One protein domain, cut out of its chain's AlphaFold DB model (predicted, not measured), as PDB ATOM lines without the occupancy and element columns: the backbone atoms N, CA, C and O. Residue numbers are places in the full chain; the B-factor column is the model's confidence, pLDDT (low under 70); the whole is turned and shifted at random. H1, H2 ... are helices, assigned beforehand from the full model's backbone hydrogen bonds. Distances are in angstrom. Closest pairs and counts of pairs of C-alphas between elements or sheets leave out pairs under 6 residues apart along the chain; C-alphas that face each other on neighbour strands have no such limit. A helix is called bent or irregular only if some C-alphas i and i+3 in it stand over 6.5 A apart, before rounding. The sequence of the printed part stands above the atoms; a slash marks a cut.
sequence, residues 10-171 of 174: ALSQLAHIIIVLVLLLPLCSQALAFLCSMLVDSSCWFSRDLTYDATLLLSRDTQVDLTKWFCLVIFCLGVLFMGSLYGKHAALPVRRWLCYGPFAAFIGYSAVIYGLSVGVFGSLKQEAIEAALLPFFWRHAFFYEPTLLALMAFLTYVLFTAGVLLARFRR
ATOM      1  N   ALA A  10     -60.206  35.919  17.493       74.94
ATOM      2  CA  ALA A  10     -60.009  35.064  18.666       74.94
ATOM      3  C   ALA A  10     -58.568  34.534  18.785       74.94
ATOM      4  O   ALA A  10     -58.007  34.533  19.879       74.94
ATOM      5  N   LEU A  11     -57.948  34.134  17.668       81.81
ATOM      6  CA  LEU A  11     -56.549  33.692  17.640       81.81
ATOM      7  C   LEU A  11     -55.591  34.823  18.046       81.81
ATOM      8  O   LEU A  11     -54.705  34.611  18.867       81.81
ATOM      9  N   SER A  12     -55.793  36.028  17.506       85.69
ATOM     10  CA  SER A  12     -54.987  37.206  17.851       85.69
ATOM     11  C   SER A  12     -55.111  37.568  19.339       85.69
ATOM     12  O   SER A  12     -54.112  37.820  20.009       85.69
ATOM     13  N   GLN A  13     -56.327  37.503  19.890       85.69
ATOM     14  CA  GLN A  13     -56.575  37.734  21.318       85.69
ATOM     15  C   GLN A  13     -55.906  36.678  22.206       85.69
ATOM     16  O   GLN A  13     -55.315  37.023  23.226       85.69
ATOM     17  N   LEU A  14     -55.957  35.401  21.814       86.69
ATOM     18  CA  LEU A  14     -55.260  34.320  22.516       86.69
ATOM     19  C   LEU A  14     -53.743  34.498  22.469       86.69
ATOM     20  O   LEU A  14     -53.092  34.387  23.504       86.69
ATOM     21  N   ALA A  15     -53.189  34.820  21.300       87.75
ATOM     22  CA  ALA A  15     -51.767  35.104  21.156       87.75
ATOM     23  C   ALA A  15     -51.347  36.267  22.065       87.75
ATOM     24  O   ALA A  15     -50.342  36.170  22.761       87.75
ATOM     25  N   HIS A  16     -52.154  37.328  22.132       87.38
ATOM     26  CA  HIS A  16     -51.900  38.455  23.022       87.38
ATOM     27  C   HIS A  16     -51.926  38.050  24.506       87.38
ATOM     28  O   HIS A  16     -51.031  38.439  25.252       87.38
ATOM     29  N   ILE A  17     -52.895  37.232  24.934       88.62
ATOM     30  CA  ILE A  17     -52.939  36.686  26.302       88.62
ATOM     31  C   ILE A  17     -51.677  35.872  26.598       88.62
ATOM     32  O   ILE A  17     -51.058  36.069  27.639       88.62
ATOM     33  N   ILE A  18     -51.266  34.990  25.685       88.62
ATOM     34  CA  ILE A  18     -50.074  34.151  25.864       88.62
ATOM     35  C   ILE A  18     -48.815  35.017  25.970       88.62
ATOM     36  O   ILE A  18     -48.029  34.826  26.891       88.62
ATOM     37  N   ILE A  19     -48.649  36.008  25.088       89.25
ATOM     38  CA  ILE A  19     -47.524  36.954  25.140       89.25
ATOM     39  C   ILE A  19     -47.492  37.679  26.488       89.25
ATOM     40  O   ILE A  19     -46.432  37.823  27.095       89.25
ATOM     41  N   VAL A  20     -48.652  38.107  26.986       89.00
ATOM     42  CA  VAL A  20     -48.733  38.786  28.279       89.00
ATOM     43  C   VAL A  20     -48.347  37.847  29.418       89.00
ATOM     44  O   VAL A  20     -47.537  38.229  30.251       89.00
ATOM     45  N   LEU A  21     -48.867  36.621  29.443       87.81
ATOM     46  CA  LEU A  21     -48.622  35.666  30.529       87.81
ATOM     47  C   LEU A  21     -47.201  35.079  30.533       87.81
ATOM     48  O   LEU A  21     -46.705  34.732  31.604       87.81
ATOM     49  N   VAL A  22     -46.560  34.959  29.367       86.19
ATOM     50  CA  VAL A  22     -45.230  34.338  29.212       86.19
ATOM     51  C   VAL A  22     -44.097  35.360  29.228       86.19
ATOM     52  O   VAL A  22     -42.999  35.027  29.659       86.19
ATOM     53  N   LEU A  23     -44.329  36.589  28.753       84.62
ATOM     54  CA  LEU A  23     -43.267  37.590  28.600       84.62
ATOM     55  C   LEU A  23     -43.506  38.818  29.473       84.62
ATOM     56  O   LEU A  23     -42.696  39.121  30.346       84.62
ATOM     57  N   LEU A  24     -44.616  39.531  29.263       86.62
ATOM     58  CA  LEU A  24     -44.818  40.834  29.909       86.62
ATOM     59  C   LEU A  24     -45.022  40.708  31.418       86.62
ATOM     60  O   LEU A  24     -44.409  41.450  32.175       86.62
ATOM     61  N   LEU A  25     -45.862  39.774  31.864       86.38
ATOM     62  CA  LEU A  25     -46.160  39.577  33.279       86.38
ATOM     63  C   LEU A  25     -44.908  39.153  34.066       86.38
ATOM     64  O   LEU A  25     -44.630  39.798  35.079       86.38
ATOM     65  N   PRO A  26     -44.106  38.173  33.602       83.56
ATOM     66  CA  PRO A  26     -42.820  37.872  34.224       83.56
ATOM     67  C   PRO A  26     -41.892  39.090  34.299       83.56
ATOM     68  O   PRO A  26     -41.429  39.424  35.388       83.56
ATOM     69  N   LEU A  27     -41.706  39.837  33.203       82.81
ATOM     70  CA  LEU A  27     -40.865  41.045  33.187       82.81
ATOM     71  C   LEU A  27     -41.349  42.126  34.167       82.81
ATOM     72  O   LEU A  27     -40.552  42.716  34.896       82.81
ATOM     73  N   CYS A  28     -42.655  42.380  34.221       84.81
ATOM     74  CA  CYS A  28     -43.231  43.348  35.152       84.81
ATOM     75  C   CYS A  28     -43.089  42.892  36.609       84.81
ATOM     76  O   CYS A  28     -42.781  43.710  37.476       84.81
ATOM     77  N   SER A  29     -43.274  41.597  36.880       80.56
ATOM     78  CA  SER A  29     -43.083  41.034  38.218       80.56
ATOM     79  C   SER A  29     -41.623  41.131  38.674       80.56
ATOM     80  O   SER A  29     -41.372  41.505  39.817       80.56
ATOM     81  N   GLN A  30     -40.659  40.928  37.768       79.75
ATOM     82  CA  GLN A  30     -39.231  41.127  38.039       79.75
ATOM     83  C   GLN A  30     -38.910  42.575  38.378       79.75
ATOM     84  O   GLN A  30     -38.231  42.835  39.366       79.75
ATOM     85  N   ALA A  31     -39.395  43.522  37.570       80.81
ATOM     86  CA  ALA A  31     -39.160  44.941  37.811       80.81
ATOM     87  C   ALA A  31     -39.707  45.367  39.181       80.81
ATOM     88  O   ALA A  31     -39.040  46.088  39.922       80.81
ATOM     89  N   LEU A  32     -40.888  44.865  39.552       81.00
ATOM     90  CA  LEU A  32     -41.500  45.134  40.850       81.00
ATOM     91  C   LEU A  32     -40.717  44.494  42.004       81.00
ATOM     92  O   LEU A  32     -40.477  45.152  43.015       81.00
ATOM     93  N   ALA A  33     -40.276  43.244  41.844       76.56
ATOM     94  CA  ALA A  33     -39.441  42.553  42.822       76.56
ATOM     95  C   ALA A  33     -38.081  43.250  43.008       76.56
ATOM     96  O   ALA A  33     -37.621  43.416  44.135       76.56
ATOM     97  N   PHE A  34     -37.471  43.734  41.924       77.81
ATOM     98  CA  PHE A  34     -36.227  44.499  41.968       77.81
ATOM     99  C   PHE A  34     -36.396  45.823  42.720       77.81
ATOM    100  O   PHE A  34     -35.594  46.135  43.597       77.81
ATOM    101  N   LEU A  35     -37.465  46.574  42.437       78.94
ATOM    102  CA  LEU A  35     -37.788  47.803  43.170       78.94
ATOM    103  C   LEU A  35     -37.985  47.531  44.667       78.94
ATOM    104  O   LEU A  35     -37.469  48.274  45.499       78.94
ATOM    105  N   CYS A  36     -38.672  46.441  45.010       77.50
ATOM    106  CA  CYS A  36     -38.839  45.999  46.393       77.50
ATOM    107  C   CYS A  36     -37.496  45.661  47.062       77.50
ATOM    108  O   CYS A  36     -37.256  46.074  48.193       77.50
ATOM    109  N   SER A  37     -36.588  44.974  46.363       74.00
ATOM    110  CA  SER A  37     -35.245  44.678  46.885       74.00
ATOM    111  C   SER A  37     -34.449  45.953  47.156       74.00
ATOM    112  O   SER A  37     -33.874  46.094  48.229       74.00
ATOM    113  N   MET A  38     -34.475  46.922  46.235       76.44
ATOM    114  CA  MET A  38     -33.797  48.212  46.418       76.44
ATOM    115  C   MET A  38     -34.370  49.007  47.607       76.44
ATOM    116  O   MET A  38     -33.635  49.705  48.309       76.44
ATOM    117  N   LEU A  39     -35.676  48.895  47.876       77.38
ATOM    118  CA  LEU A  39     -36.301  49.478  49.070       77.38
ATOM    119  C   LEU A  39     -35.806  48.810  50.362       77.38
ATOM    120  O   LEU A  39     -35.518  49.503  51.336       77.38
ATOM    121  N   VAL A  40     -35.655  47.484  50.373       74.31
ATOM    122  CA  VAL A  40     -35.066  46.772  51.519       74.31
ATOM    123  C   VAL A  40     -33.604  47.185  51.711       74.31
ATOM    124  O   VAL A  40     -33.224  47.540  52.827       74.31
ATOM    125  N   ASP A  41     -32.806  47.234  50.646       74.00
ATOM    126  CA  ASP A  41     -31.386  47.601  50.724       74.00
ATOM    127  C   ASP A  41     -31.194  49.038  51.233       74.00
ATOM    128  O   ASP A  41     -30.387  49.283  52.134       74.00
ATOM    129  N   SER A  42     -31.990  49.986  50.728       75.50
ATOM    130  CA  SER A  42     -31.968  51.374  51.212       75.50
ATOM    131  C   SER A  42     -32.404  51.493  52.674       75.50
ATOM    132  O   SER A  42     -31.786  52.244  53.430       75.50
ATOM    133  N   SER A  43     -33.392  50.707  53.118       69.56
ATOM    134  CA  SER A  43     -33.803  50.679  54.529       69.56
ATOM    135  C   SER A  43     -32.719  50.111  55.453       69.56
ATOM    136  O   SER A  43     -32.513  50.625  56.552       69.56
ATOM    137  N   CYS A  44     -31.970  49.103  54.991       68.00
ATOM    138  CA  CYS A  44     -30.847  48.531  55.730       68.00
ATOM    139  C   CYS A  44     -29.704  49.539  55.876       68.00
ATOM    140  O   CYS A  44     -29.072  49.602  56.932       68.00
ATOM    141  N   TRP A  45     -29.447  50.329  54.830       65.88
ATOM    142  CA  TRP A  45     -28.441  51.388  54.855       65.88
ATOM    143  C   TRP A  45     -28.848  52.522  55.805       65.88
ATOM    144  O   TRP A  45     -28.075  52.884  56.685       65.88
ATOM    145  N   PHE A  46     -30.105  52.975  55.732       63.06
ATOM    146  CA  PHE A  46     -30.654  53.995  56.632       63.06
ATOM    147  C   PHE A  46     -30.655  53.556  58.106       63.06
ATOM    148  O   PHE A  46     -30.328  54.340  58.992       63.06
ATOM    149  N   SER A  47     -30.958  52.283  58.384       60.56
ATOM    150  CA  SER A  47     -30.879  51.710  59.736       60.56
ATOM    151  C   SER A  47     -29.449  51.730  60.297       60.56
ATOM    152  O   SER A  47     -29.255  51.972  61.489       60.56
ATOM    153  N   ARG A  48     -28.432  51.538  59.440       59.62
ATOM    154  CA  ARG A  48     -27.015  51.617  59.832       59.62
ATOM    155  C   ARG A  48     -26.616  53.028  60.264       59.62
ATOM    156  O   ARG A  48     -25.835  53.174  61.201       59.62
ATOM    157  N   ASP A  49     -27.173  54.041  59.615       58.09
ATOM    158  CA  ASP A  49     -26.912  55.438  59.962       58.09
ATOM    159  C   ASP A  49     -27.692  55.854  61.225       58.09
ATOM    160  O   ASP A  49     -27.153  56.548  62.082       58.09
ATOM    161  N   LEU A  50     -28.909  55.332  61.422       54.31
ATOM    162  CA  LEU A  50     -29.727  55.543  62.627       54.31
ATOM    163  C   LEU A  50     -29.132  54.941  63.905       54.31
ATOM    164  O   LEU A  50     -29.319  55.502  64.981       54.31
ATOM    165  N   THR A  51     -28.396  53.827  63.824       53.53
ATOM    166  CA  THR A  51     -27.715  53.260  65.004       53.53
ATOM    167  C   THR A  51     -26.661  54.189  65.621       53.53
ATOM    168  O   THR A  51     -26.260  53.951  66.759       53.53
ATOM    169  N   TYR A  52     -26.234  55.245  64.916       50.97
ATOM    170  CA  TYR A  52     -25.321  56.258  65.453       50.97
ATOM    171  C   TYR A  52     -26.024  57.379  66.241       50.97
ATOM    172  O   TYR A  52     -25.377  57.982  67.093       50.97
ATOM    173  N   ASP A  53     -27.326  57.607  66.038       51.00
ATOM    174  CA  ASP A  53     -28.123  58.614  66.756       51.00
ATOM    175  C   ASP A  53     -29.141  57.922  67.676       51.00
ATOM    176  O   ASP A  53     -30.319  57.713  67.376       51.00
ATOM    177  N   ALA A  54     -28.641  57.481  68.828       50.88
ATOM    178  CA  ALA A  54     -29.410  56.762  69.831       50.88
ATOM    179  C   ALA A  54     -30.493  57.653  70.471       50.88
ATOM    180  O   ALA A  54     -30.174  58.609  71.171       50.88
ATOM    181  N   THR A  55     -31.773  57.305  70.278       50.09
ATOM    182  CA  THR A  55     -32.893  57.570  71.225       50.09
ATOM    183  C   THR A  55     -34.214  56.871  70.850       50.09
ATOM    184  O   THR A  55     -35.093  56.757  71.699       50.09
ATOM    185  N   LEU A  56     -34.366  56.335  69.632       50.97
ATOM    186  CA  LEU A  56     -35.561  55.597  69.184       50.97
ATOM    187  C   LEU A  56     -35.191  54.159  68.779       50.97
ATOM    188  O   LEU A  56     -34.984  53.857  67.608       50.97
ATOM    189  N   LEU A  57     -35.066  53.259  69.756       52.41
ATOM    190  CA  LEU A  57     -34.667  51.867  69.515       52.41
ATOM    191  C   LEU A  57     -35.866  50.998  69.097       52.41
ATOM    192  O   LEU A  57     -36.426  50.261  69.909       52.41
ATOM    193  N   LEU A  58     -36.236  51.043  67.815       57.38
ATOM    194  CA  LEU A  58     -36.790  49.853  67.161       57.38
ATOM    195  C   LEU A  58     -35.608  48.912  66.872       57.38
ATOM    196  O   LEU A  58     -34.563  49.374  66.410       57.38
ATOM    197  N   SER A  59     -35.722  47.612  67.158       66.75
ATOM    198  CA  SER A  59     -34.617  46.694  66.859       66.75
ATOM    199  C   SER A  59     -34.386  46.628  65.343       66.75
ATOM    200  O   SER A  59     -35.332  46.572  64.560       66.75
ATOM    201  N   ARG A  60     -33.123  46.617  64.906       64.06
ATOM    202  CA  ARG A  60     -32.751  46.547  63.481       64.06
ATOM    203  C   ARG A  60     -33.456  45.401  62.745       64.06
ATOM    204  O   ARG A  60     -33.925  45.587  61.625       64.06
ATOM    205  N   ASP A  61     -33.583  44.251  63.401       66.75
ATOM    206  CA  ASP A  61     -34.248  43.074  62.840       66.75
ATOM    207  C   ASP A  61     -35.745  43.319  62.608       66.75
ATOM    208  O   ASP A  61     -36.268  42.981  61.548       66.75
ATOM    209  N   THR A  62     -36.426  44.003  63.539       71.94
ATOM    210  CA  THR A  62     -37.849  44.339  63.364       71.94
ATOM    211  C   THR A  62     -38.074  45.357  62.250       71.94
ATOM    212  O   THR A  62     -39.053  45.233  61.517       71.94
ATOM    213  N   GLN A  63     -37.168  46.322  62.057       71.62
ATOM    214  CA  GLN A  63     -37.260  47.274  60.945       71.62
ATOM    215  C   GLN A  63     -37.098  46.575  59.587       71.62
ATOM    216  O   GLN A  63     -37.912  46.786  58.689       71.62
ATOM    217  N   VAL A  64     -36.086  45.716  59.448       72.19
ATOM    218  CA  VAL A  64     -35.830  44.969  58.208       72.19
ATOM    219  C   VAL A  64     -36.988  44.027  57.881       72.19
ATOM    220  O   VAL A  64     -37.431  43.973  56.732       72.19
ATOM    221  N   ASP A  65     -37.521  43.317  58.873       73.12
ATOM    222  CA  ASP A  65     -38.653  42.420  58.654       73.12
ATOM    223  C   ASP A  65     -39.930  43.183  58.288       73.12
ATOM    224  O   ASP A  65     -40.626  42.783  57.353       73.12
ATOM    225  N   LEU A  66     -40.203  44.329  58.920       76.38
ATOM    226  CA  LEU A  66     -41.302  45.210  58.514       76.38
ATOM    227  C   LEU A  66     -41.151  45.673  57.060       76.38
ATOM    228  O   LEU A  66     -42.129  45.637  56.312       76.38
ATOM    229  N   THR A  67     -39.946  46.053  56.627       77.19
ATOM    230  CA  THR A  67     -39.709  46.466  55.236       77.19
ATOM    231  C   THR A  67     -39.900  45.309  54.254       77.19
ATOM    232  O   THR A  67     -40.488  45.524  53.194       77.19
ATOM    233  N   LYS A  68     -39.499  44.076  54.596       74.94
ATOM    234  CA  LYS A  68     -39.767  42.884  53.765       74.94
ATOM    235  C   LYS A  68     -41.266  42.622  53.615       74.94
ATOM    236  O   LYS A  68     -41.742  42.444  52.494       74.94
ATOM    237  N   TRP A  69     -42.020  42.636  54.716       78.19
ATOM    238  CA  TRP A  69     -43.474  42.438  54.684       78.19
ATOM    239  C   TRP A  69     -44.180  43.546  53.906       78.19
ATOM    240  O   TRP A  69     -45.055  43.267  53.087       78.19
ATOM    241  N   PHE A  70     -43.762  44.795  54.100       80.38
ATOM    242  CA  PHE A  70     -44.259  45.930  53.332       80.38
ATOM    243  C   PHE A  70     -43.990  45.768  51.829       80.38
ATOM    244  O   PHE A  70     -44.895  45.956  51.015       80.38
ATOM    245  N   CYS A  71     -42.783  45.341  51.458       81.25
ATOM    246  CA  CYS A  71     -42.422  45.048  50.073       81.25
ATOM    247  C   CYS A  71     -43.270  43.921  49.474       81.25
ATOM    248  O   CYS A  71     -43.743  44.048  48.347       81.25
ATOM    249  N   LEU A  72     -43.530  42.850  50.229       82.25
ATOM    250  CA  LEU A  72     -44.421  41.774  49.792       82.25
ATOM    251  C   LEU A  72     -45.847  42.288  49.551       82.25
ATOM    252  O   LEU A  72     -46.470  41.941  48.549       82.25
ATOM    253  N   VAL A  73     -46.361  43.152  50.429       85.50
ATOM    254  CA  VAL A  73     -47.681  43.777  50.253       85.50
ATOM    255  C   VAL A  73     -47.709  44.651  48.998       85.50
ATOM    256  O   VAL A  73     -48.637  44.519  48.197       85.50
ATOM    257  N   ILE A  74     -46.692  45.493  48.777       85.62
ATOM    258  CA  ILE A  74     -46.563  46.302  47.552       85.62
ATOM    259  C   ILE A  74     -46.527  45.408  46.316       85.62
ATOM    260  O   ILE A  74     -47.232  45.686  45.346       85.62
ATOM    261  N   PHE A  75     -45.744  44.331  46.353       86.19
ATOM    262  CA  PHE A  75     -45.658  43.374  45.260       86.19
ATOM    263  C   PHE A  75     -47.037  42.790  44.935       86.19
ATOM    264  O   PHE A  75     -47.507  42.881  43.798       86.19
ATOM    265  N   CYS A  76     -47.732  42.267  45.947       87.75
ATOM    266  CA  CYS A  76     -49.051  41.663  45.789       87.75
ATOM    267  C   CYS A  76     -50.086  42.657  45.239       87.75
ATOM    268  O   CYS A  76     -50.821  42.338  44.300       87.75
ATOM    269  N   LEU A  77     -50.133  43.873  45.791       90.88
ATOM    270  CA  LEU A  77     -51.041  44.927  45.333       90.88
ATOM    271  C   LEU A  77     -50.705  45.391  43.913       90.88
ATOM    272  O   LEU A  77     -51.616  45.602  43.114       90.88
ATOM    273  N   GLY A  78     -49.419  45.511  43.580       89.00
ATOM    274  CA  GLY A  78     -48.953  45.891  42.252       89.00
ATOM    275  C   GLY A  78     -49.366  44.875  41.189       89.00
ATOM    276  O   GLY A  78     -49.961  45.255  40.181       89.00
ATOM    277  N   VAL A  79     -49.150  43.580  41.438       90.12
ATOM    278  CA  VAL A  79     -49.581  42.509  40.524       90.12
ATOM    279  C   VAL A  79     -51.107  42.478  40.375       90.12
ATOM    280  O   VAL A  79     -51.624  42.387  39.257       90.12
ATOM    281  N   LEU A  80     -51.847  42.606  41.481       92.12
ATOM    282  CA  LEU A  80     -53.310  42.671  41.463       92.12
ATOM    283  C   LEU A  80     -53.812  43.876  40.649       92.12
ATOM    284  O   LEU A  80     -54.762  43.761  39.867       92.12
ATOM    285  N   PHE A  81     -53.164  45.031  40.803       91.69
ATOM    286  CA  PHE A  81     -53.467  46.248  40.059       91.69
ATOM    287  C   PHE A  81     -53.177  46.091  38.562       91.69
ATOM    288  O   PHE A  81     -54.036  46.434  37.748       91.69
ATOM    289  N   MET A  82     -52.036  45.502  38.186       91.69
ATOM    290  CA  MET A  82     -51.720  45.171  36.789       91.69
ATOM    291  C   MET A  82     -52.786  44.255  36.179       91.69
ATOM    292  O   MET A  82     -53.260  44.517  35.074       91.69
ATOM    293  N   GLY A  83     -53.228  43.234  36.919       91.00
ATOM    294  CA  GLY A  83     -54.326  42.360  36.503       91.00
ATOM    295  C   GLY A  83     -55.633  43.125  36.295       91.00
ATOM    296  O   GLY A  83     -56.318  42.943  35.290       91.00
ATOM    297  N   SER A  84     -55.962  44.040  37.207       92.31
ATOM    298  CA  SER A  84     -57.148  44.898  37.100       92.31
ATOM    299  C   SER A  84     -57.101  45.807  35.870       92.31
ATOM    300  O   SER A  84     -58.081  45.892  35.128       92.31
ATOM    301  N   LEU A  85     -55.960  46.449  35.600       90.94
ATOM    302  CA  LEU A  85     -55.764  47.255  34.392       90.94
ATOM    303  C   LEU A  85     -55.883  46.406  33.128       90.94
ATOM    304  O   LEU A  85     -56.593  46.796  32.201       90.94
ATOM    305  N   TYR A  86     -55.265  45.226  33.109       90.75
ATOM    306  CA  TYR A  86     -55.351  44.310  31.977       90.75
ATOM    307  C   TYR A  86     -56.796  43.861  31.727       90.75
ATOM    308  O   TYR A  86     -57.291  43.974  30.610       90.75
ATOM    309  N   GLY A  87     -57.534  43.456  32.764       86.81
ATOM    310  CA  GLY A  87     -58.944  43.066  32.640       86.81
ATOM    311  C   GLY A  87     -59.867  44.202  32.185       86.81
ATOM    312  O   GLY A  87     -60.895  43.947  31.550       86.81
ATOM    313  N   LYS A  88     -59.506  45.460  32.469       86.94
ATOM    314  CA  LYS A  88     -60.211  46.638  31.950       86.94
ATOM    315  C   LYS A  88     -59.797  46.959  30.514       86.94
ATOM    316  O   LYS A  88     -60.645  47.304  29.706       86.94
ATOM    317  N   HIS A  89     -58.529  46.934  30.149       86.38
ATOM    318  CA  HIS A  89     -58.109  47.551  28.883       86.38
ATOM    319  C   HIS A  89     -57.840  46.539  27.771       86.38
ATOM    320  O   HIS A  89     -57.929  46.895  26.598       86.38
ATOM    321  N   ALA A  90     -57.596  45.273  28.105       84.94
ATOM    322  CA  ALA A  90     -57.338  44.246  27.113       84.94
ATOM    323  C   ALA A  90     -58.620  43.783  26.406       84.94
ATOM    324  O   ALA A  90     -59.670  43.559  27.019       84.94
ATOM    325  N   ALA A  91     -58.501  43.571  25.096       80.31
ATOM    326  CA  ALA A  91     -59.523  42.920  24.292       80.31
ATOM    327  C   ALA A  91     -59.475  41.403  24.533       80.31
ATOM    328  O   ALA A  91     -58.738  40.676  23.871       80.31
ATOM    329  N   LEU A  92     -60.247  40.930  25.510       83.06
ATOM    330  CA  LEU A  92     -60.312  39.513  25.871       83.06
ATOM    331  C   LEU A  92     -61.396  38.763  25.071       83.06
ATOM    332  O   LEU A  92     -62.435  39.350  24.753       83.06
ATOM    333  N   PRO A  93     -61.217  37.455  24.804       82.44
ATOM    334  CA  PRO A  93     -62.228  36.642  24.141       82.44
ATOM    335  C   PRO A  93     -63.571  36.654  24.887       82.44
ATOM    336  O   PRO A  93     -63.631  36.651  26.123       82.44
ATOM    337  N   VAL A  94     -64.668  36.603  24.125       79.81
ATOM    338  CA  VAL A  94     -66.038  36.516  24.671       79.81
ATOM    339  C   VAL A  94     -66.303  35.134  25.277       79.81
ATOM    340  O   VAL A  94     -66.950  35.010  26.316       79.81
ATOM    341  N   ARG A  95     -65.774  34.073  24.653       82.44
ATOM    342  CA  ARG A  95     -65.927  32.696  25.140       82.44
ATOM    343  C   ARG A  95     -65.101  32.494  26.410       82.44
ATOM    344  O   ARG A  95     -63.874  32.560  26.366       82.44
ATOM    345  N   ARG A  96     -65.778  32.177  27.521       82.50
ATOM    346  CA  ARG A  96     -65.171  32.023  28.858       82.50
ATOM    347  C   ARG A  96     -63.989  31.050  28.875       82.50
ATOM    348  O   ARG A  96     -62.932  31.410  29.373       82.50
ATOM    349  N   TRP A  97     -64.135  29.871  28.271       82.62
ATOM    350  CA  TRP A  97     -63.068  28.862  28.225       82.62
ATOM    351  C   TRP A  97     -61.810  29.337  27.487       82.62
ATOM    352  O   TRP A  97     -60.706  29.067  27.938       82.62
ATOM    353  N   LEU A  98     -61.957  30.105  26.401       82.88
ATOM    354  CA  LEU A  98     -60.813  30.670  25.670       82.88
ATOM    355  C   LEU A  98     -60.187  31.858  26.406       82.88
ATOM    356  O   LEU A  98     -58.983  32.064  26.331       82.88
ATOM    357  N   CYS A  99     -60.994  32.640  27.124       83.50
ATOM    358  CA  CYS A  99     -60.493  33.759  27.910       83.50
ATOM    359  C   CYS A  99     -59.712  33.287  29.137       83.50
ATOM    360  O   CYS A  99     -58.629  33.795  29.381       83.50
ATOM    361  N   TYR A 100     -60.267  32.361  29.921       86.69
ATOM    362  CA  TYR A 100     -59.725  31.982  31.231       86.69
ATOM    363  C   TYR A 100     -58.892  30.699  31.203       86.69
ATOM    364  O   TYR A 100     -58.111  30.477  32.122       86.69
ATOM    365  N   GLY A 101     -59.016  29.883  30.152       88.31
ATOM    366  CA  GLY A 101     -58.237  28.656  29.975       88.31
ATOM    367  C   GLY A 101     -56.725  28.878  30.074       88.31
ATOM    368  O   GLY A 101     -56.090  28.182  30.863       88.31
ATOM    369  N   PRO A 102     -56.143  29.873  29.373       88.25
ATOM    370  CA  PRO A 102     -54.720  30.178  29.501       88.25
ATOM    371  C   PRO A 102     -54.319  30.527  30.940       88.25
ATOM    372  O   PRO A 102     -53.370  29.959  31.463       88.25
ATOM    373  N   PHE A 103     -55.078  31.389  31.621       90.62
ATOM    374  CA  PHE A 103     -54.803  31.762  33.013       90.62
ATOM    375  C   PHE A 103     -54.831  30.551  33.950       90.62
ATOM    376  O   PHE A 103     -53.913  30.365  34.744       90.62
ATOM    377  N   ALA A 104     -55.850  29.695  33.822       89.19
ATOM    378  CA  ALA A 104     -55.962  28.469  34.607       89.19
ATOM    379  C   ALA A 104     -54.788  27.510  34.347       89.19
ATOM    380  O   ALA A 104     -54.272  26.919  35.292       89.19
ATOM    381  N   ALA A 105     -54.327  27.401  33.096       90.19
ATOM    382  CA  ALA A 105     -53.171  26.583  32.745       90.19
ATOM    383  C   ALA A 105     -51.882  27.084  33.417       90.19
ATOM    384  O   ALA A 105     -51.155  26.283  34.000       90.19
ATOM    385  N   PHE A 106     -51.622  28.396  33.410       89.19
ATOM    386  CA  PHE A 106     -50.435  28.970  34.060       89.19
ATOM    387  C   PHE A 106     -50.502  28.921  35.596       89.19
ATOM    388  O   PHE A 106     -49.486  28.667  36.250       89.19
ATOM    389  N   ILE A 107     -51.690  29.082  36.189       90.50
ATOM    390  CA  ILE A 107     -51.896  28.849  37.629       90.50
ATOM    391  C   ILE A 107     -51.620  27.382  37.970       90.50
ATOM    392  O   ILE A 107     -50.880  27.105  38.907       90.50
ATOM    393  N   GLY A 108     -52.170  26.438  37.201       90.50
ATOM    394  CA  GLY A 108     -51.940  25.008  37.415       90.50
ATOM    395  C   GLY A 108     -50.464  24.633  37.280       90.50
ATOM    396  O   GLY A 108     -49.920  23.951  38.143       90.50
ATOM    397  N   TYR A 109     -49.794  25.141  36.244       88.50
ATOM    398  CA  TYR A 109     -48.362  24.946  36.024       88.50
ATOM    399  C   TYR A 109     -47.521  25.444  37.209       88.50
ATOM    400  O   TYR A 109     -46.720  24.691  37.760       88.50
ATOM    401  N   SER A 110     -47.745  26.684  37.650       87.31
ATOM    402  CA  SER A 110     -47.015  27.258  38.790       87.31
ATOM    403  C   SER A 110     -47.342  26.569  40.120       87.31
ATOM    404  O   SER A 110     -46.444  26.384  40.937       87.31
ATOM    405  N   ALA A 111     -48.580  26.103  40.318       87.38
ATOM    406  CA  ALA A 111     -48.971  25.322  41.492       87.38
ATOM    407  C   ALA A 111     -48.261  23.962  41.555       87.38
ATOM    408  O   ALA A 111     -47.817  23.549  42.625       87.38
ATOM    409  N   VAL A 112     -48.123  23.275  40.416       88.31
ATOM    410  CA  VAL A 112     -47.392  22.002  40.327       88.31
ATOM    411  C   VAL A 112     -45.912  22.214  40.642       88.31
ATOM    412  O   VAL A 112     -45.361  21.478  41.456       88.31
ATOM    413  N   ILE A 113     -45.282  23.245  40.070       84.00
ATOM    414  CA  ILE A 113     -43.881  23.584  40.369       84.00
ATOM    415  C   ILE A 113     -43.700  23.906  41.851       84.00
ATOM    416  O   ILE A 113     -42.770  23.400  42.476       84.00
ATOM    417  N   TYR A 114     -44.604  24.693  42.435       84.31
ATOM    418  CA  TYR A 114     -44.571  24.982  43.862       84.31
ATOM    419  C   TYR A 114     -44.718  23.706  44.703       84.31
ATOM    420  O   TYR A 114     -43.897  23.454  45.582       84.31
ATOM    421  N   GLY A 115     -45.676  22.833  44.382       83.56
ATOM    422  CA  GLY A 115     -45.841  21.548  45.065       83.56
ATOM    423  C   GLY A 115     -44.607  20.642  44.965       83.56
ATOM    424  O   GLY A 115     -44.239  19.998  45.946       83.56
ATOM    425  N   LEU A 116     -43.929  20.626  43.816       83.19
ATOM    426  CA  LEU A 116     -42.668  19.902  43.620       83.19
ATOM    427  C   LEU A 116     -41.519  20.524  44.427       83.19
ATOM    428  O   LEU A 116     -40.704  19.792  44.981       83.19
ATOM    429  N   SER A 117     -41.485  21.855  44.555       78.31
ATOM    430  CA  SER A 117     -40.471  22.560  45.353       78.31
ATOM    431  C   SER A 117     -40.578  22.270  46.853       78.31
ATOM    432  O   SER A 117     -39.561  22.193  47.533       78.31
ATOM    433  N   VAL A 118     -41.796  22.047  47.360       82.69
ATOM    434  CA  VAL A 118     -42.061  21.710  48.773       82.69
ATOM    435  C   VAL A 118     -42.032  20.185  49.007       82.69
ATOM    436  O   VAL A 118     -42.205  19.715  50.126       82.69
ATOM    437  N   GLY A 119     -41.791  19.384  47.961       78.94
ATOM    438  CA  GLY A 119     -41.670  17.924  48.056       78.94
ATOM    439  C   GLY A 119     -42.998  17.159  48.128       78.94
ATOM    440  O   GLY A 119     -42.989  15.959  48.385       78.94
ATOM    441  N   VAL A 120     -44.135  17.809  47.857       77.75
ATOM    442  CA  VAL A 120     -45.484  17.204  47.929       77.75
ATOM    443  C   VAL A 120     -45.692  16.120  46.862       77.75
ATOM    444  O   VAL A 120     -46.402  15.147  47.099       77.75
ATOM    445  N   PHE A 121     -45.055  16.263  45.696       72.88
ATOM    446  CA  PHE A 121     -45.192  15.351  44.550       72.88
ATOM    447  C   PHE A 121     -43.895  14.583  44.222       72.88
ATOM    448  O   PHE A 121     -43.767  14.017  43.138       72.88
ATOM    449  N   GLY A 122     -42.934  14.564  45.153       67.56
ATOM    450  CA  GLY A 122     -41.566  14.077  44.941       67.56
ATOM    451  C   GLY A 122     -40.569  15.220  44.721       67.56
ATOM    452  O   GLY A 122     -40.930  16.287  44.226       67.56
ATOM    453  N   SER A 123     -39.310  15.024  45.125       65.06
ATOM    454  CA  SER A 123     -38.281  16.068  45.032       65.06
ATOM    455  C   SER A 123     -37.697  16.144  43.623       65.06
ATOM    456  O   SER A 123     -37.051  15.199  43.159       65.06
ATOM    457  N   LEU A 124     -37.862  17.283  42.958       68.44
ATOM    458  CA  LEU A 124     -37.078  17.621  41.772       68.44
ATOM    459  C   LEU A 124     -35.743  18.238  42.176       68.44
ATOM    460  O   LEU A 124     -35.633  18.908  43.202       68.44
ATOM    461  N   LYS A 125     -34.721  18.034  41.338       73.50
ATOM    462  CA  LYS A 125     -33.456  18.756  41.484       73.50
ATOM    463  C   LYS A 125     -33.719  20.254  41.344       73.50
ATOM    464  O   LYS A 125     -34.451  20.671  40.449       73.50
ATOM    465  N   GLN A 126     -33.079  21.044  42.198       68.12
ATOM    466  CA  GLN A 126     -33.212  22.500  42.240       68.12
ATOM    467  C   GLN A 126     -32.990  23.162  40.868       68.12
ATOM    468  O   GLN A 126     -33.782  24.009  40.461       68.12
ATOM    469  N   GLU A 127     -32.014  22.675  40.098       70.62
ATOM    470  CA  GLU A 127     -31.714  23.132  38.732       70.62
ATOM    471  C   GLU A 127     -32.919  23.041  37.778       70.62
ATOM    472  O   GLU A 127     -33.105  23.892  36.910       70.62
ATOM    473  N   ALA A 128     -33.773  22.026  37.942       73.94
ATOM    474  CA  ALA A 128     -34.953  21.843  37.102       73.94
ATOM    475  C   ALA A 128     -36.073  22.839  37.450       73.94
ATOM    476  O   ALA A 128     -36.804  23.275  36.561       73.94
ATOM    477  N   ILE A 129     -36.195  23.216  38.727       70.56
ATOM    478  CA  ILE A 129     -37.159  24.225  39.193       70.56
ATOM    479  C   ILE A 129     -36.722  25.612  38.713       70.56
ATOM    480  O   ILE A 129     -37.537  26.376  38.197       70.56
ATOM    481  N   GLU A 130     -35.428  25.912  38.813       70.00
ATOM    482  CA  GLU A 130     -34.849  27.164  38.326       70.00
ATOM    483  C   GLU A 130     -34.979  27.293  36.802       70.00
ATOM    484  O   GLU A 130     -35.424  28.329  36.313       70.00
ATOM    485  N   ALA A 131     -34.702  26.227  36.043       71.50
ATOM    486  CA  ALA A 131     -34.891  26.220  34.591       71.50
ATOM    487  C   ALA A 131     -36.362  26.421  34.183       71.50
ATOM    488  O   ALA A 131     -36.645  27.131  33.218       71.50
ATOM    489  N   ALA A 132     -37.306  25.835  34.926       70.50
ATOM    490  CA  ALA A 132     -38.739  26.002  34.679       70.50
ATOM    491  C   ALA A 132     -39.233  27.433  34.969       70.50
ATOM    492  O   ALA A 132     -40.173  27.911  34.332       70.50
ATOM    493  N   LEU A 133     -38.586  28.135  35.903       71.06
ATOM    494  CA  LEU A 133     -38.936  29.493  36.329       71.06
ATOM    495  C   LEU A 133     -38.010  30.573  35.747       71.06
ATOM    496  O   LEU A 133     -38.156  31.749  36.070       71.06
ATOM    497  N   LEU A 134     -37.112  30.210  34.832       66.19
ATOM    498  CA  LEU A 134     -36.170  31.120  34.176       66.19
ATOM    499  C   LEU A 134     -36.833  32.344  33.501       66.19
ATOM    500  O   LEU A 134     -36.281  33.441  33.609       66.19
ATOM    501  N   PRO A 135     -38.040  32.242  32.895       63.25
ATOM    502  CA  PRO A 135     -38.757  33.412  32.384       63.25
ATOM    503  C   PRO A 135     -39.138  34.415  33.480       63.25
ATOM    504  O   PRO A 135     -39.250  35.609  33.212       63.25
ATOM    505  N   PHE A 136     -39.332  33.938  34.713       61.12
ATOM    506  CA  PHE A 136     -39.679  34.753  35.870       61.12
ATOM    507  C   PHE A 136     -38.488  35.420  36.520       61.12
ATOM    508  O   PHE A 136     -38.693  36.499  37.056       61.12
ATOM    509  N   PHE A 137     -37.270  34.885  36.434       60.91
ATOM    510  CA  PHE A 137     -36.111  35.496  37.088       60.91
ATOM    511  C   PHE A 137     -34.816  35.175  36.329       60.91
ATOM    512  O   PHE A 137     -34.201  34.135  36.532       60.91
ATOM    513  N   TRP A 138     -34.381  36.085  35.449       51.28
ATOM    514  CA  TRP A 138     -33.167  35.887  34.632       51.28
ATOM    515  C   TRP A 138     -31.869  36.269  35.356       51.28
ATOM    516  O   TRP A 138     -30.771  35.973  34.889       51.28
ATOM    517  N   ARG A 139     -31.946  36.976  36.486       45.28
ATOM    518  CA  ARG A 139     -30.758  37.478  37.182       45.28
ATOM    519  C   ARG A 139     -30.686  36.940  38.597       45.28
ATOM    520  O   ARG A 139     -31.685  36.957  39.303       45.28
ATOM    521  N   HIS A 140     -29.461  36.569  38.975       46.75
ATOM    522  CA  HIS A 140     -28.897  36.306  40.306       46.75
ATOM    523  C   HIS A 140     -29.183  37.385  41.376       46.75
ATOM    524  O   HIS A 140     -28.314  37.744  42.168       46.75
ATOM    525  N   ALA A 141     -30.382  37.948  41.422       42.34
ATOM    526  CA  ALA A 141     -30.767  38.925  42.414       42.34
ATOM    527  C   ALA A 141     -31.226  38.180  43.675       42.34
ATOM    528  O   ALA A 141     -32.415  38.018  43.918       42.34
ATOM    529  N   PHE A 142     -30.217  37.768  44.450       41.84
ATOM    530  CA  PHE A 142     -30.260  37.480  45.885       41.84
ATOM    531  C   PHE A 142     -30.932  36.164  46.308       41.84
ATOM    532  O   PHE A 142     -32.143  36.086  46.390       41.84
ATOM    533  N   PHE A 143     -30.126  35.148  46.643       45.59
ATOM    534  CA  PHE A 143     -30.325  34.224  47.780       45.59
ATOM    535  C   PHE A 143     -31.770  33.866  48.213       45.59
ATOM    536  O   PHE A 143     -32.073  33.891  49.404       45.59
ATOM    537  N   TYR A 144     -32.661  33.496  47.295       53.22
ATOM    538  CA  TYR A 144     -33.995  33.017  47.654       53.22
ATOM    539  C   TYR A 144     -34.108  31.525  47.377       53.22
ATOM    540  O   TYR A 144     -33.769  31.054  46.293       53.22
ATOM    541  N   GLU A 145     -34.572  30.784  48.384       62.84
ATOM    542  CA  GLU A 145     -34.863  29.362  48.262       62.84
ATOM    543  C   GLU A 145     -35.769  29.107  47.040       62.84
ATOM    544  O   GLU A 145     -36.694  29.887  46.779       62.84
ATOM    545  N   PRO A 146     -35.559  28.011  46.292       65.81
ATOM    546  CA  PRO A 146     -36.352  27.685  45.100       65.81
ATOM    547  C   PRO A 146     -37.861  27.597  45.396       65.81
ATOM    548  O   PRO A 146     -38.694  27.868  44.531       65.81
ATOM    549  N   THR A 147     -38.214  27.273  46.639       72.88
ATOM    550  CA  THR A 147     -39.575  27.285  47.191       72.88
ATOM    551  C   THR A 147     -40.208  28.675  47.167       72.88
ATOM    552  O   THR A 147     -41.362  28.824  46.759       72.88
ATOM    553  N   LEU A 148     -39.460  29.709  47.557       72.94
ATOM    554  CA  LEU A 148     -39.911  31.102  47.566       72.94
ATOM    555  C   LEU A 148     -40.053  31.642  46.143       72.94
ATOM    556  O   LEU A 148     -41.017  32.345  45.848       72.94
ATOM    557  N   LEU A 149     -39.157  31.244  45.238       75.81
ATOM    558  CA  LEU A 149     -39.259  31.569  43.815       75.81
ATOM    559  C   LEU A 149     -40.550  31.009  43.201       75.81
ATOM    560  O   LEU A 149     -41.313  31.731  42.551       75.81
ATOM    561  N   ALA A 150     -40.819  29.726  43.453       78.38
ATOM    562  CA  ALA A 150     -42.018  29.051  42.977       78.38
ATOM    563  C   ALA A 150     -43.294  29.646  43.594       78.38
ATOM    564  O   ALA A 150     -44.287  29.839  42.889       78.38
ATOM    565  N   LEU A 151     -43.250  30.014  44.879       82.75
ATOM    566  CA  LEU A 151     -44.346  30.703  45.557       82.75
ATOM    567  C   LEU A 151     -44.633  32.069  44.924       82.75
ATOM    568  O   LEU A 151     -45.790  32.390  44.664       82.75
ATOM    569  N   MET A 152     -43.600  32.865  44.641       81.06
ATOM    570  CA  MET A 152     -43.757  34.184  44.024       81.06
ATOM    571  C   MET A 152     -44.320  34.082  42.603       81.06
ATOM    572  O   MET A 152     -45.202  34.862  42.239       81.06
ATOM    573  N   ALA A 153     -43.891  33.092  41.814       83.56
ATOM    574  CA  ALA A 153     -44.462  32.829  40.494       83.56
ATOM    575  C   ALA A 153     -45.946  32.423  40.584       83.56
ATOM    576  O   ALA A 153     -46.785  32.957  39.852       83.56
ATOM    577  N   PHE A 154     -46.289  31.541  41.527       87.88
ATOM    578  CA  PHE A 154     -47.674  31.149  41.790       87.88
ATOM    579  C   PHE A 154     -48.539  32.347  42.206       87.88
ATOM    580  O   PHE A 154     -49.575  32.609  41.590       87.88
ATOM    581  N   LEU A 155     -48.083  33.134  43.185       87.44
ATOM    582  CA  LEU A 155     -48.758  34.359  43.623       87.44
ATOM    583  C   LEU A 155     -48.928  35.352  42.473       87.44
ATOM    584  O   LEU A 155     -49.997  35.945  42.343       87.44
ATOM    585  N   THR A 156     -47.922  35.495  41.605       89.88
ATOM    586  CA  THR A 156     -47.994  36.393  40.448       89.88
ATOM    587  C   THR A 156     -49.162  36.027  39.537       89.88
ATOM    588  O   THR A 156     -49.996  36.878  39.221       89.88
ATOM    589  N   TYR A 157     -49.277  34.756  39.148       90.94
ATOM    590  CA  TYR A 157     -50.369  34.313  38.281       90.94
ATOM    591  C   TYR A 157     -51.733  34.373  38.968       90.94
ATOM    592  O   TYR A 157     -52.709  34.805  38.345       90.94
ATOM    593  N   VAL A 158     -51.819  33.982  40.240       93.00
ATOM    594  CA  VAL A 158     -53.077  33.995  40.999       93.00
ATOM    595  C   VAL A 158     -53.588  35.422  41.181       93.00
ATOM    596  O   VAL A 158     -54.736  35.704  40.838       93.00
ATOM    597  N   LEU A 159     -52.743  36.338  41.658       93.25
ATOM    598  CA  LEU A 159     -53.128  37.728  41.914       93.25
ATOM    599  C   LEU A 159     -53.431  38.476  40.619       93.25
ATOM    600  O   LEU A 159     -54.422  39.204  40.554       93.25
ATOM    601  N   PHE A 160     -52.644  38.257  39.564       93.12
ATOM    602  CA  PHE A 160     -52.921  38.859  38.262       93.12
ATOM    603  C   PHE A 160     -54.282  38.397  37.731       93.12
ATOM    604  O   PHE A 160     -55.121  39.218  37.358       93.12
ATOM    605  N   THR A 161     -54.550  37.088  37.772       92.31
ATOM    606  CA  THR A 161     -55.832  36.517  37.332       92.31
ATOM    607  C   THR A 161     -56.996  37.023  38.183       92.31
ATOM    608  O   THR A 161     -58.037  37.394  37.637       92.31
ATOM    609  N   ALA A 162     -56.825  37.105  39.505       92.88
ATOM    610  CA  ALA A 162     -57.820  37.679  40.405       92.88
ATOM    611  C   ALA A 162     -58.130  39.138  40.038       92.88
ATOM    612  O   ALA A 162     -59.299  39.515  39.957       92.88
ATOM    613  N   GLY A 163     -57.106  39.938  39.725       92.12
ATOM    614  CA  GLY A 163     -57.259  41.313  39.247       92.12
ATOM    615  C   GLY A 163     -58.062  41.393  37.947       92.12
ATOM    616  O   GLY A 163     -59.008  42.180  37.853       92.12
ATOM    617  N   VAL A 164     -57.750  40.531  36.973       91.25
ATOM    618  CA  VAL A 164     -58.478  40.442  35.694       91.25
ATOM    619  C   VAL A 164     -59.951  40.097  35.919       91.25
ATOM    620  O   VAL A 164     -60.836  40.720  35.323       91.25
ATOM    621  N   LEU A 165     -60.231  39.126  36.791       90.25
ATOM    622  CA  LEU A 165     -61.590  38.711  37.134       90.25
ATOM    623  C   LEU A 165     -62.362  39.840  37.818       90.25
ATOM    624  O   LEU A 165     -63.447  40.194  37.357       90.25
ATOM    625  N   LEU A 166     -61.791  40.453  38.858       89.50
ATOM    626  CA  LEU A 166     -62.387  41.577  39.589       89.50
ATOM    627  C   LEU A 166     -62.767  42.730  38.653       89.50
ATOM    628  O   LEU A 166     -63.862  43.286  38.756       89.50
ATOM    629  N   ALA A 167     -61.887  43.071  37.712       87.25
ATOM    630  CA  ALA A 167     -62.138  44.103  36.717       87.25
ATOM    631  C   ALA A 167     -63.294  43.760  35.767       87.25
ATOM    632  O   ALA A 167     -64.099  44.636  35.447       87.25
ATOM    633  N   ARG A 168     -63.401  42.500  35.322       82.06
ATOM    634  CA  ARG A 168     -64.482  42.069  34.420       82.06
ATOM    635  C   ARG A 168     -65.824  41.923  35.125       82.06
ATOM    636  O   ARG A 168     -66.824  42.308  34.534       82.06
ATOM    637  N   PHE A 169     -65.859  41.433  36.364       79.75
ATOM    638  CA  PHE A 169     -67.104  41.353  37.139       79.75
ATOM    639  C   PHE A 169     -67.690  42.734  37.444       79.75
ATOM    640  O   PHE A 169     -68.905  42.884  37.503       79.75
ATOM    641  N   ARG A 170     -66.840  43.757  37.604       76.69
ATOM    642  CA  ARG A 170     -67.278  45.143  37.835       76.69
ATOM    643  C   ARG A 170     -67.709  45.890  36.573       76.69
ATOM    644  O   ARG A 170     -68.189  47.011  36.698       76.69
ATOM    645  N   ARG A 171     -67.528  45.327  35.376       64.12
ATOM    646  CA  ARG A 171     -68.070  45.924  34.153       64.12
ATOM    647  C   ARG A 171     -69.535  45.516  34.016       64.12
ATOM    648  O   ARG A 171     -69.775  44.343  33.731       64.12
TER     649      ARG A 171
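This is residues 10 to 171 of the 174 residues of an uncharacterized protein of Leminorella grimontii ATCC 33999 = DSM 5078 (UniProt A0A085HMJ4). A long helical hairpin, made of the bent helix H1, which runs nearly straight, and H2, has a second pair of opposite-running helices, H5 and H3, packed on it; H5 packs on residues 76 to 88 of H2, and H3, beside H5, reaches back to the first arm of H1. The short H4 packs on H5 at residues 146 to 153, and residues 52 to 57 stick out at the hairpin's tip. The printed part has 162 residues with five named helices, H1 to H5 in chain order, and no named strand, and its class is all helix. It is only just loose, close to compact, with a radius of gyration of the C-alphas of 18.5 A, and elongated, spanning 63 by 41 by 24 A.

H1, residues 10 to 50, was assigned as one helix by its hydrogen bonds, but it is bent: C-alphas 22 and 25 are 6.7 A apart. Its arms H1a, residues 10 to 22, and H1b, residues 25 to 50, stand at a shallow tilt of 26 degrees. H1b forms a hairpin with H2, residues 60 to 89: they touch, opposite ways at a shallow tilt of 25 degrees, the closest C-alphas being those of Cys 36 and Cys 71, 5.2 A apart. H2, with residues 76 to 88 alone, touches H5, residues 146 to 169, the same way at a steep tilt of 41 degrees; the closest C-alphas are those of Gly 87 and Val 164, 4.1 A apart. H5 touches H3, residues 96 to 117, opposite ways at a shallow tilt of 20 degrees, closest at the C-alphas of Tyr 114 and Ala 150, 4.9 A. With residues 98 to 106 alone, H3 touches H1a, closest at the C-alphas of Ile 18 and Pro 102, 7.1 A. H3 also forms a hairpin with H4, residues 126 to 133, but they only just touch, with 3 pairs of C-alphas within 8 A, the closest being those of Ile 113 and Ile 129, 6.9 A apart. H4 touches H5, closest at the C-alphas of Gln 126 and Pro 146, 6.7 A. Among the pairs that are apart are H2 and H3. Every O i to N i+4 pair is within hydrogen-bond range in H1a, H1b, H2, H4 and H5, and 16 of 18 in H3.

H1a begins at C-alpha 10, (-60.009, 35.064, 18.666), and H1b is 37.2 A long. H2 is 42.9 A long, H3 31.2 A and H5 34.6 A, ending at C-alpha 169, (-67.104, 41.353, 37.139). H3 is only just irregular, with C-alphas 99 and 102 7.0 A apart, and has a kink of 29 degrees near residue 103.

The two C-alphas farthest apart, those of Ala 10 and Ala 54, are 63.4 A apart. The printed part has no cut; the link from H4 to H5, 12 residues, is long. The mean pLDDT of the printed part is 77.5, and 37 residues are under 70, among them 43 to 61 and 134 to 146.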